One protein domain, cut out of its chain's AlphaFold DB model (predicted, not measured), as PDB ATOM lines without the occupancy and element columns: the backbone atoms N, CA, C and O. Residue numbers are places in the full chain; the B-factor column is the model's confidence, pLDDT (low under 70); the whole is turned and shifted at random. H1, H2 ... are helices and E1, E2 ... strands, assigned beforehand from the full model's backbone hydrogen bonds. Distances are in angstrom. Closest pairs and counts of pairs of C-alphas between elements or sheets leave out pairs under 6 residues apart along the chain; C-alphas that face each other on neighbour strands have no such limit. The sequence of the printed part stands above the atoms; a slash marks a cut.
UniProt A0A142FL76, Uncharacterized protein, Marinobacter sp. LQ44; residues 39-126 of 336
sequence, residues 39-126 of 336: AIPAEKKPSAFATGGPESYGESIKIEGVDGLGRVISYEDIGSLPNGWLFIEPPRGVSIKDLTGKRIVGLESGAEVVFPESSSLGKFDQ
ATOM      1  N   ALA A  39     116.137 203.207 117.033       91.81
ATOM      2  CA  ALA A  39     116.315 203.531 115.624       91.81
ATOM      3  C   ALA A  39     115.539 204.814 115.312       91.81
ATOM      4  O   ALA A  39     114.336 204.900 115.582       91.81
ATOM      5  N   ILE A  40     116.221 205.811 114.754       93.62
ATOM      6  CA  ILE A  40     115.610 207.074 114.345       93.62
ATOM      7  C   ILE A  40     115.856 207.324 112.855       93.62
ATOM      8  O   ILE A  40     116.985 207.171 112.384       93.62
ATOM      9  N   PRO A  41     114.824 207.711 112.094       90.88
ATOM     10  CA  PRO A  41     115.012 208.146 110.727       90.88
ATOM     11  C   PRO A  41     115.622 209.539 110.743       90.88
ATOM     12  O   PRO A  41     115.382 210.328 111.659       90.88
ATOM     13  N   ALA A  42     116.379 209.870 109.710       73.81
ATOM     14  CA  ALA A  42     116.994 211.182 109.637       73.81
ATOM     15  C   ALA A  42     116.367 212.064 108.563       73.81
ATOM     16  O   ALA A  42     116.129 211.659 107.427       73.81
ATOM     17  N   GLU A  43     116.154 213.329 108.907       71.25
ATOM     18  CA  GLU A  43     115.697 214.349 107.956       71.25
ATOM     19  C   GLU A  43     116.812 214.793 106.992       71.25
ATOM     20  O   GLU A  43     116.549 215.340 105.923       71.25
ATOM     21  N   LYS A  44     118.071 214.542 107.365       74.12
ATOM     22  CA  LYS A  44     119.304 214.840 106.615       74.12
ATOM     23  C   LYS A  44     120.209 213.613 106.638       74.12
ATOM     24  O   LYS A  44     119.920 212.708 107.394       74.12
ATOM     25  N   LYS A  45     121.313 213.613 105.878       76.69
ATOM     26  CA  LYS A  45     122.294 212.510 105.758       76.69
ATOM     27  C   LYS A  45     122.816 212.004 107.128       76.69
ATOM     28  O   LYS A  45     123.812 212.549 107.604       76.69
ATOM     29  N   PRO A  46     122.233 210.962 107.752       72.75
ATOM     30  CA  PRO A  46     122.721 210.439 109.029       72.75
ATOM     31  C   PRO A  46     123.856 209.435 108.830       72.75
ATOM     32  O   PRO A  46     124.560 209.104 109.772       72.75
ATOM     33  N   SER A  47     124.099 209.002 107.593       75.88
ATOM     34  CA  SER A  47     125.288 208.249 107.202       75.88
ATOM     35  C   SER A  47     126.596 209.016 107.434       75.88
ATOM     36  O   SER A  47     127.670 208.448 107.277       75.88
ATOM     37  N   ALA A  48     126.520 210.304 107.787       88.38
ATOM     38  CA  ALA A  48     127.669 211.099 108.196       88.38
ATOM     39  C   ALA A  48     128.163 210.772 109.617       88.38
ATOM     40  O   ALA A  48     129.301 211.112 109.926       88.38
ATOM     41  N   PHE A  49     127.342 210.134 110.461       93.81
ATOM     42  CA  PHE A  49     127.791 209.659 111.768       93.81
ATOM     43  C   PHE A  49     128.818 208.531 111.604       93.81
ATOM     44  O   PHE A  49     128.643 207.632 110.779       93.81
ATOM     45  N   ALA A  50     129.879 208.554 112.406       93.25
ATOM     46  CA  ALA A  50     130.880 207.499 112.419       93.25
ATOM     47  C   ALA A  50     130.339 206.257 113.141       93.25
ATOM     48  O   ALA A  50     129.908 206.328 114.293       93.25
ATOM     49  N   THR A  51     130.371 205.107 112.465       90.19
ATOM     50  CA  THR A  51     129.929 203.808 112.993       90.19
ATOM     51  C   THR A  51     131.134 202.912 113.296       90.19
ATOM     52  O   THR A  51     132.182 203.035 112.663       90.19
ATOM     53  N   GLY A  52     130.998 202.004 114.267       83.06
ATOM     54  CA  GLY A  52     132.055 201.052 114.643       83.06
ATOM     55  C   GLY A  52     131.917 199.676 113.977       83.06
ATOM     56  O   GLY A  52     132.717 198.773 114.223       83.06
ATOM     57  N   GLY A  53     130.911 199.494 113.121       80.19
ATOM     58  CA  GLY A  53     130.607 198.212 112.490       80.19
ATOM     59  C   GLY A  53     129.829 197.240 113.397       80.19
ATOM     60  O   GLY A  53     129.278 197.645 114.419       80.19
ATOM     61  N   PRO A  54     129.756 195.945 113.033       74.50
ATOM     62  CA  PRO A  54     128.799 195.009 113.637       74.50
ATOM     63  C   PRO A  54     129.025 194.683 115.122       74.50
ATOM     64  O   PRO A  54     128.090 194.261 115.797       74.50
ATOM     65  N   GLU A  55     130.246 194.856 115.633       76.81
ATOM     66  CA  GLU A  55     130.644 194.421 116.985       76.81
ATOM     67  C   GLU A  55     131.223 195.547 117.852       76.81
ATOM     68  O   GLU A  55     131.721 195.291 118.950       76.81
ATOM     69  N   SER A  56     131.199 196.798 117.384       84.69
ATOM     70  CA  SER A  56     131.702 197.917 118.176       84.69
ATOM     71  C   SER A  56     130.907 199.196 117.962       84.69
ATOM     72  O   SER A  56     130.426 199.481 116.868       84.69
ATOM     73  N   TYR A  57     130.792 199.984 119.032       90.38
ATOM     74  CA  TYR A  57     130.166 201.297 118.964       90.38
ATOM     75  C   TYR A  57     130.919 202.215 118.001       90.38
ATOM     76  O   TYR A  57     132.149 202.194 117.931       90.38
ATOM     77  N   GLY A  58     130.156 203.052 117.308       93.31
ATOM     78  CA  GLY A  58     130.668 204.219 116.611       93.31
ATOM     79  C   GLY A  58     131.023 205.360 117.558       93.31
ATOM     80  O   GLY A  58     131.330 205.163 118.737       93.31
ATOM     81  N   GLU A  59     130.959 206.577 117.032       96.31
ATOM     82  CA  GLU A  59     131.304 207.767 117.803       96.31
ATOM     83  C   GLU A  59     130.373 207.993 119.003       96.31
ATOM     84  O   GLU A  59     129.223 207.543 119.064       96.31
ATOM     85  N   SER A  60     130.878 208.767 119.962       97.88
ATOM     86  CA  SER A  60     130.053 209.292 121.049       97.88
ATOM     87  C   SER A  60     129.123 210.395 120.544       97.88
ATOM     88  O   SER A  60     129.515 211.225 119.721       97.88
ATOM     89  N   ILE A  61     127.912 210.450 121.098       97.69
ATOM     90  CA  ILE A  61     126.919 211.484 120.795       97.69
ATOM     91  C   ILE A  61     126.568 212.296 122.038       97.69
ATOM     92  O   ILE A  61     126.462 211.767 123.149       97.69
ATOM     93  N   LYS A  62     126.337 213.594 121.842       98.00
ATOM     94  CA  LYS A  62     125.761 214.485 122.850       98.00
ATOM     95  C   LYS A  62     124.289 214.720 122.543       98.00
ATOM     96  O   LYS A  62     123.945 215.064 121.415       98.00
ATOM     97  N   ILE A  63     123.444 214.571 123.559       97.81
ATOM     98  CA  ILE A  63     122.000 214.782 123.463       97.81
ATOM     99  C   ILE A  63     121.653 216.054 124.238       97.81
ATOM    100  O   ILE A  63     122.104 216.265 125.365       97.81
ATOM    101  N   GLU A  64     120.902 216.949 123.610       97.94
ATOM    102  CA  GLU A  64     120.536 218.232 124.198       97.94
ATOM    103  C   GLU A  64     119.745 218.072 125.506       97.94
ATOM    104  O   GLU A  64     118.677 217.465 125.539       97.94
ATOM    105  N   GLY A  65     120.246 218.687 126.582       96.25
ATOM    106  CA  GLY A  65     119.585 218.675 127.890       96.25
ATOM    107  C   GLY A  65     119.700 217.352 128.652       96.25
ATOM    108  O   GLY A  65     119.045 217.209 129.679       96.25
ATOM    109  N   VAL A  66     120.520 216.416 128.170       96.94
ATOM    110  CA  VAL A  66     120.788 215.127 128.814       96.94
ATOM    111  C   VAL A  66     122.242 215.086 129.278       96.94
ATOM    112  O   VAL A  66     123.158 215.410 128.518       96.94
ATOM    113  N   ASP A  67     122.453 214.676 130.527       95.69
ATOM    114  CA  ASP A  67     123.789 214.474 131.082       95.69
ATOM    115  C   ASP A  67     124.406 213.155 130.590       95.69
ATOM    116  O   ASP A  67     123.739 212.129 130.465       95.69
ATOM    117  N   GLY A  68     125.719 213.175 130.355       95.88
ATOM    118  CA  GLY A  68     126.466 212.027 129.839       95.88
ATOM    119  C   GLY A  68     126.549 211.981 128.313       95.88
ATOM    120  O   GLY A  68     126.185 212.923 127.612       95.88
ATOM    121  N   LEU A  69     127.104 210.880 127.802       97.12
ATOM    122  CA  LEU A  69     127.305 210.645 126.373       97.12
ATOM    123  C   LEU A  69     126.593 209.362 125.958       97.12
ATOM    124  O   LEU A  69     126.726 208.336 126.630       97.12
ATOM    125  N   GLY A  70     125.840 209.442 124.867       96.06
ATOM    126  CA  GLY A  70     125.351 208.264 124.160       96.06
ATOM    127  C   GLY A  70     126.382 207.787 123.144       96.06
ATOM    128  O   GLY A  70     127.480 208.345 123.039       96.06
ATOM    129  N   ARG A  71     126.019 206.780 122.355       95.06
ATOM    130  CA  ARG A  71     126.863 206.217 121.299       95.06
ATOM    131  C   ARG A  71     126.064 205.902 120.047       95.06
ATOM    132  O   ARG A  71     124.898 205.516 120.126       95.06
ATOM    133  N   VAL A  72     126.716 206.025 118.899       94.44
ATOM    134  CA  VAL A  72     126.224 205.454 117.644       94.44
ATOM    135  C   VAL A  72     126.439 203.943 117.674       94.44
ATOM    136  O   VAL A  72     127.500 203.472 118.078       94.44
ATOM    137  N   ILE A  73     125.438 203.183 117.240       91.00
ATOM    138  CA  ILE A  73     125.550 201.739 117.009       91.00
ATOM    139  C   ILE A  73     125.850 201.521 115.527       91.00
ATOM    140  O   ILE A  73     126.945 201.098 115.164       91.00
ATOM    141  N   SER A  74     124.907 201.884 114.657       90.50
ATOM    142  CA  SER A  74     125.061 201.747 113.212       90.50
ATOM    143  C   SER A  74     124.198 202.748 112.443       90.50
ATOM    144  O   SER A  74     123.380 203.478 113.010       90.50
ATOM    145  N   TYR A  75     124.400 202.768 111.131       90.56
ATOM    146  CA  TYR A  75     123.511 203.391 110.167       90.56
ATOM    147  C   TYR A  75     123.077 202.311 109.178       90.56
ATOM    148  O   TYR A  75     123.937 201.631 108.621       90.56
ATOM    149  N   GLU A  76     121.775 202.201 108.929       89.06
ATOM    150  CA  GLU A  76     121.215 201.233 107.987       89.06
ATOM    151  C   GLU A  76     120.356 201.933 106.931       89.06
ATOM    152  O   GLU A  76     119.460 202.721 107.250       89.06
ATOM    153  N   ASP A  77     120.598 201.607 105.663       89.25
ATOM    154  CA  ASP A  77     119.759 202.033 104.541       89.25
ATOM    155  C   ASP A  77     118.639 201.005 104.317       89.25
ATOM    156  O   ASP A  77     118.758 200.078 103.514       89.25
ATOM    157  N   ILE A  78     117.584 201.115 105.129       87.50
ATOM    158  CA  ILE A  78     116.459 200.171 105.180       87.50
ATOM    159  C   ILE A  78     115.104 200.885 105.162       87.50
ATOM    160  O   ILE A  78     114.949 201.990 105.685       87.50
ATOM    161  N   GLY A  79     114.100 200.199 104.613       88.19
ATOM    162  CA  GLY A  79     112.748 200.734 104.444       88.19
ATOM    163  C   GLY A  79     112.636 201.686 103.253       88.19
ATOM    164  O   GLY A  79     113.423 201.626 102.313       88.19
ATOM    165  N   SER A  80     111.618 202.542 103.280       88.81
ATOM    166  CA  SER A  80     111.281 203.457 102.177       88.81
ATOM    167  C   SER A  80     111.660 204.922 102.421       88.81
ATOM    168  O   SER A  80     111.452 205.763 101.542       88.81
ATOM    169  N   LEU A  81     112.223 205.254 103.587       89.75
ATOM    170  CA  LEU A  81     112.653 206.620 103.888       89.75
ATOM    171  C   LEU A  81     113.989 206.957 103.201       89.75
ATOM    172  O   LEU A  81     114.923 206.164 103.248       89.75
ATOM    173  N   PRO A  82     114.129 208.161 102.615       88.12
ATOM    174  CA  PRO A  82     115.201 208.477 101.661       88.12
ATOM    175  C   PRO A  82     116.609 208.591 102.261       88.12
ATOM    176  O   PRO A  82     117.581 208.673 101.517       88.12
ATOM    177  N   ASN A  83     116.720 208.666 103.586       89.56
ATOM    178  CA  ASN A  83     117.975 208.935 104.287       89.56
ATOM    179  C   ASN A  83     118.364 207.809 105.253       89.56
ATOM    180  O   ASN A  83     119.247 208.028 106.077       89.56
ATOM    181  N   GLY A  84     117.686 206.659 105.203       90.00
ATOM    182  CA  GLY A  84     117.930 205.540 106.109       90.00
ATOM    183  C   GLY A  84     117.689 205.859 107.591       90.00
ATOM    184  O   GLY A  84     116.974 206.803 107.952       90.00
ATOM    185  N   TRP A  85     118.285 205.030 108.446       92.06
ATOM    186  CA  TRP A  85     118.021 204.973 109.883       92.06
ATOM    187  C   TRP A  85     119.315 204.952 110.694       92.06
ATOM    188  O   TRP A  85     120.223 204.172 110.418       92.06
ATOM    189  N   LEU A  86     119.381 205.799 111.718       93.12
ATOM    190  CA  LEU A  86     120.469 205.836 112.687       93.12
ATOM    191  C   LEU A  86     120.077 205.035 113.929       93.12
ATOM    192  O   LEU A  86     119.043 205.304 114.543       93.12
ATOM    193  N   PHE A  87     120.927 204.094 114.316       92.62
ATOM    194  CA  PHE A  87     120.791 203.323 115.543       92.62
ATOM    195  C   PHE A  87     121.690 203.931 116.614       92.62
ATOM    196  O   PHE A  87     122.892 204.106 116.402       92.62
ATOM    197  N   ILE A  88     121.111 204.249 117.768       93.38
ATOM    198  CA  ILE A  88     121.818 204.895 118.876       93.38
ATOM    199  C   ILE A  88     121.529 204.205 120.204       93.38
ATOM    200  O   ILE A  88     120.425 203.718 120.441       93.38
ATOM    201  N   GLU A  89     122.512 204.249 121.092       92.81
ATOM    202  CA  GLU A  89     122.375 203.946 122.514       92.81
ATOM    203  C   GLU A  89     122.489 205.268 123.293       92.81
ATOM    204  O   GLU A  89     123.559 205.886 123.292       92.81
ATOM    205  N   PRO A  90     121.420 205.768 123.935       94.50
ATOM    206  CA  PRO A  90     121.529 206.936 124.798       94.50
ATOM    207  C   PRO A  90     122.250 206.575 126.110       94.50
ATOM    208  O   PRO A  90     122.375 205.392 126.448       94.50
ATOM    209  N   PRO A  91     122.696 207.572 126.902       93.25
ATOM    210  CA  PRO A  91     123.189 207.314 128.251       93.25
ATOM    211  C   PRO A  91     122.192 206.466 129.057       93.25
ATOM    212  O   PRO A  91     120.976 206.635 128.946       93.25
ATOM    213  N   ARG A  92     122.695 205.546 129.887       87.12
ATOM    214  CA  ARG A  92     121.831 204.686 130.711       87.12
ATOM    215  C   ARG A  92     120.917 205.511 131.618       87.12
ATOM    216  O   ARG A  92     121.361 206.462 132.254       87.12
ATOM    217  N   GLY A  93     119.661 205.083 131.726       85.38
ATOM    218  CA  GLY A  93     118.647 205.726 132.567       85.38
ATOM    219  C   GLY A  93     117.924 206.903 131.906       85.38
ATOM    220  O   GLY A  93     117.014 207.457 132.516       85.38
ATOM    221  N   VAL A  94     118.287 207.261 130.672       90.69
ATOM    222  CA  VAL A  94     117.593 208.285 129.886       90.69
ATOM    223  C   VAL A  94     116.295 207.702 129.337       90.69
ATOM    224  O   VAL A  94     116.297 206.667 128.673       90.69
ATOM    225  N   SER A  95     115.169 208.351 129.632       90.38
ATOM    226  CA  SER A  95     113.861 207.901 129.170       90.38
ATOM    227  C   SER A  95     113.537 208.460 127.790       90.38
ATOM    228  O   SER A  95     114.101 209.456 127.342       90.38
ATOM    229  N   ILE A  96     112.534 207.882 127.132       91.50
ATOM    230  CA  ILE A  96     112.080 208.377 125.831       91.50
ATOM    231  C   ILE A  96     111.635 209.845 125.870       91.50
ATOM    232  O   ILE A  96     111.893 210.587 124.931       91.50
ATOM    233  N   LYS A  97     111.046 210.281 126.992       93.56
ATOM    234  CA  LYS A  97     110.613 211.665 127.214       93.56
ATOM    235  C   LYS A  97     111.793 212.640 127.226       93.56
ATOM    236  O   LYS A  97     111.631 213.791 126.832       93.56
ATOM    237  N   ASP A  98     112.954 212.182 127.683       95.12
ATOM    238  CA  ASP A  98     114.176 212.986 127.724       95.12
ATOM    239  C   ASP A  98     114.817 213.108 126.335       95.12
ATOM    240  O   ASP A  98     115.601 214.025 126.107       95.12
ATOM    241  N   LEU A  99     114.465 212.212 125.404       96.12
ATOM    242  CA  LEU A  99     114.970 212.186 124.031       96.12
ATOM    243  C   LEU A  99     114.078 212.961 123.059       96.12
ATOM    244  O   LEU A  99     114.597 213.635 122.179       96.12
ATOM    245  N   THR A 100     112.754 212.867 123.192       96.06
ATOM    246  CA  THR A 100     111.780 213.431 122.244       96.06
ATOM    247  C   THR A 100     112.055 214.905 121.913       96.06
ATOM    248  O   THR A 100     112.160 215.749 122.807       96.06
ATOM    249  N   GLY A 101     112.208 215.203 120.617       95.31
ATOM    250  CA  GLY A 101     112.463 216.551 120.099       95.31
ATOM    251  C   GLY A 101     113.874 217.087 120.356       95.31
ATOM    252  O   GLY A 101     114.173 218.228 120.003       95.31
ATOM    253  N   LYS A 102     114.765 216.306 120.981       96.69
ATOM    254  CA  LYS A 102     116.123 216.756 121.306       96.69
ATOM    255  C   LYS A 102     117.062 216.625 120.130       96.69
ATOM    256  O   LYS A 102     117.051 215.638 119.393       96.69
ATOM    257  N   ARG A 103     117.949 217.611 120.012       96.06
ATOM    258  CA  ARG A 103     119.065 217.544 119.078       96.06
ATOM    259  C   ARG A 103     120.136 216.574 119.576       96.06
ATOM    260  O   ARG A 103     120.515 216.593 120.748       96.06
ATOM    261  N   ILE A 104     120.651 215.774 118.651       96.25
ATOM    262  CA  ILE A 104     121.728 214.807 118.841       96.25
ATOM    263  C   ILE A 104     122.884 215.197 117.929       96.25
ATOM    264  O   ILE A 104     122.673 215.430 116.738       96.25
ATOM    265  N   VAL A 105     124.091 215.262 118.487       96.12
ATOM    266  CA  VAL A 105     125.302 215.677 117.768       96.12
ATOM    267  C   VAL A 105     126.405 214.637 117.946       96.12
ATOM    268  O   VAL A 105     126.736 214.294 119.082       96.12
ATOM    269  N   GLY A 106     126.977 214.162 116.838       96.69
ATOM    270  CA  GLY A 106     128.179 213.325 116.821       96.69
ATOM    271  C   GLY A 106     129.417 214.135 117.194       96.69
ATOM    272  O   GLY A 106     129.622 215.232 116.672       96.69
ATOM    273  N   LEU A 107     130.221 213.640 118.136       97.12
ATOM    274  CA  LEU A 107     131.393 214.368 118.631       97.12
ATOM    275  C   LEU A 107     132.597 214.319 117.682       97.12
ATOM    276  O   LEU A 107     133.454 215.197 117.759       97.12
ATOM    277  N   GLU A 108     132.669 213.318 116.810       96.19
ATOM    278  CA  GLU A 108     133.751 213.142 115.841       96.19
ATOM    279  C   GLU A 108     133.357 213.698 114.474       96.19
ATOM    280  O   GLU A 108     134.106 214.469 113.872       96.19
ATOM    281  N   SER A 109     132.166 213.341 113.992       95.31
ATOM    282  CA  SER A 109     131.681 213.751 112.672       95.31
ATOM    283  C   SER A 109     131.097 215.164 112.648       95.31
ATOM    284  O   SER A 109     131.038 215.791 111.588       95.31
ATOM    285  N   GLY A 110     130.612 215.660 113.792       94.00
ATOM    286  CA  GLY A 110     129.778 216.860 113.863       94.00
ATOM    287  C   GLY A 110     128.403 216.694 113.203       94.00
ATOM    288  O   GLY A 110     127.703 217.688 113.008       94.00
ATOM    289  N   ALA A 111     128.015 215.472 112.823       93.62
ATOM    290  CA  ALA A 111     126.712 215.198 112.237       93.62
ATOM    291  C   ALA A 111     125.595 215.478 113.251       93.62
ATOM    292  O   ALA A 111     125.755 215.261 114.454       93.62
ATOM    293  N   GLU A 112     124.452 215.961 112.762       93.56
ATOM    294  CA  GLU A 112     123.314 216.324 113.607       93.56
ATOM    295  C   GLU A 112     122.023 215.666 113.122       93.56
ATOM    296  O   GLU A 112     121.721 215.662 111.924       93.56
ATOM    297  N   VAL A 113     121.227 215.183 114.073       94.38
ATOM    298  CA  VAL A 113     119.833 214.761 113.877       94.38
ATOM    299  C   VAL A 113     118.980 215.234 115.049       94.38
ATOM    300  O   VAL A 113     119.498 215.600 116.104       94.38
ATOM    301  N   VAL A 114     117.663 215.241 114.871       94.75
ATOM    302  CA  VAL A 114     116.704 215.489 115.950       94.75
ATOM    303  C   VAL A 114     115.980 214.184 116.228       94.75
ATOM    304  O   VAL A 114     115.547 213.503 115.300       94.75
ATOM    305  N   PHE A 115     115.878 213.811 117.499       95.69
ATOM    306  CA  PHE A 115     115.111 212.637 117.881       95.69
ATOM    307  C   PHE A 115     113.615 212.902 117.614       95.69
ATOM    308  O   PHE A 115     113.100 213.923 118.077       95.69
ATOM    309  N   PRO A 116     112.897 212.019 116.896       95.38
ATOM    310  CA  PRO A 116     111.521 212.282 116.481       95.38
ATOM    311  C   PRO A 116     110.546 212.561 117.634       95.38
ATOM    312  O   PRO A 116     110.658 211.999 118.724       95.38
ATOM    313  N   GLU A 117     109.523 213.369 117.352       94.81
ATOM    314  CA  GLU A 117     108.455 213.722 118.305       94.81
ATOM    315  C   GLU A 117     107.497 212.551 118.613       94.81
ATOM    316  O   GLU A 117     106.794 212.547 119.622       94.81
ATOM    317  N   SER A 118     107.453 211.533 117.747       93.75
ATOM    318  CA  SER A 118     106.508 210.414 117.852       93.75
ATOM    319  C   SER A 118     107.110 209.081 117.412       93.75
ATOM    320  O   SER A 118     108.035 209.041 116.598       93.75
ATOM    321  N   SER A 119     106.539 207.979 117.904       92.00
ATOM    322  CA  SER A 119     106.895 206.627 117.463       92.00
ATOM    323  C   SER A 119     106.425 206.361 116.034       92.00
ATOM    324  O   SER A 119     105.320 206.767 115.666       92.00
ATOM    325  N   SER A 120     107.204 205.607 115.263       90.06
ATOM    326  CA  SER A 120     106.763 205.094 113.962       90.06
ATOM    327  C   SER A 120     105.770 203.932 114.135       90.06
ATOM    328  O   SER A 120     106.000 203.018 114.930       90.06
ATOM    329  N   LEU A 121     104.662 203.957 113.383       86.00
ATOM    330  CA  LEU A 121     103.682 202.862 113.305       86.00
ATOM    331  C   LEU A 121     103.936 201.958 112.087       86.00
ATOM    332  O   LEU A 121     103.651 200.764 112.133       86.00
ATOM    333  N   GLY A 122     104.496 202.521 111.012       82.94
ATOM    334  CA  GLY A 122     104.843 201.840 109.764       82.94
ATOM    335  C   GLY A 122     106.247 201.228 109.728       82.94
ATOM    336  O   GLY A 122     106.755 200.976 108.643       82.94
ATOM    337  N   LYS A 123     106.905 201.011 110.878       84.62
ATOM    338  CA  LYS A 123     108.325 200.603 110.949       84.62
ATOM    339  C   LYS A 123     109.218 201.521 110.093       84.62
ATOM    340  O   LYS A 123     108.974 202.724 110.028       84.62
ATOM    341  N   PHE A 124     110.231 200.956 109.435       88.25
ATOM    342  CA  PHE A 124     111.224 201.634 108.602       88.25
ATOM    343  C   PHE A 124     110.640 202.445 107.427       88.25
ATOM    344  O   PHE A 124     111.385 203.118 106.717       88.25
ATOM    345  N   ASP A 125     109.316 202.416 107.250       88.94
ATOM    346  CA  ASP A 125     108.570 203.080 106.184       88.94
ATOM    347  C   ASP A 125     107.823 204.346 106.628       88.94
ATOM    348  O   ASP A 125     107.170 205.004 105.821       88.94
ATOM    349  N   GLN A 126     107.903 204.714 107.908       90.81
ATOM    350  CA  GLN A 126     107.274 205.926 108.426       90.81
ATOM    351  C   GLN A 126     108.235 206.714 109.310       90.81
ATOM    352  O   GLN A 126     108.954 206.151 110.134       90.81
TER     353      GLN A 126
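AT A GLANCE: This is residues 39 to 126 of the 336 residues of an uncharacterized protein of Marinobacter sp. LQ44 (UniProt A0A142FL76). With little regular structure, the domain is one sheet, curled and folded: E1, E4 and E3 face E5 and E6, with E2 as hinge. Named elements, mostly strand, hold 30 of 88 printed residues: E1 E2 E3 E4 H1 E5 E6. The sheet is antiparallel, in order E1 E4 E3 E2 E5 E6. The whole is compact, radius of gyration of the C-alphas 12.1 A, spanning 33 by 28 by 22 A.

IN THESE COORDINATES: E3 spans residues 70 to 76, 18.1 A; E4, 85 to 89, 13.4 A; E2, 60 to 63; E5, 103 to 106; H1, 96 to 99. E1, 39 to 41, begins at C-alpha (116.315, 203.531, 115.624); E6, 112 to 114, ends at (116.704, 215.489, 115.950).

HOW THE PARTS SIT: In the hairpin E3 and E4, N 87 and O 74 are within hydrogen-bond range, 2.8 A. E2 E3 E4 form a meander of antiparallel neighbours; with E1, also E4's neighbour, a Greek key. H1 is not on the sheet.

THE WHOLE: The link E1 to E2 is long, 18 residues; no printed residue is under pLDDT 70.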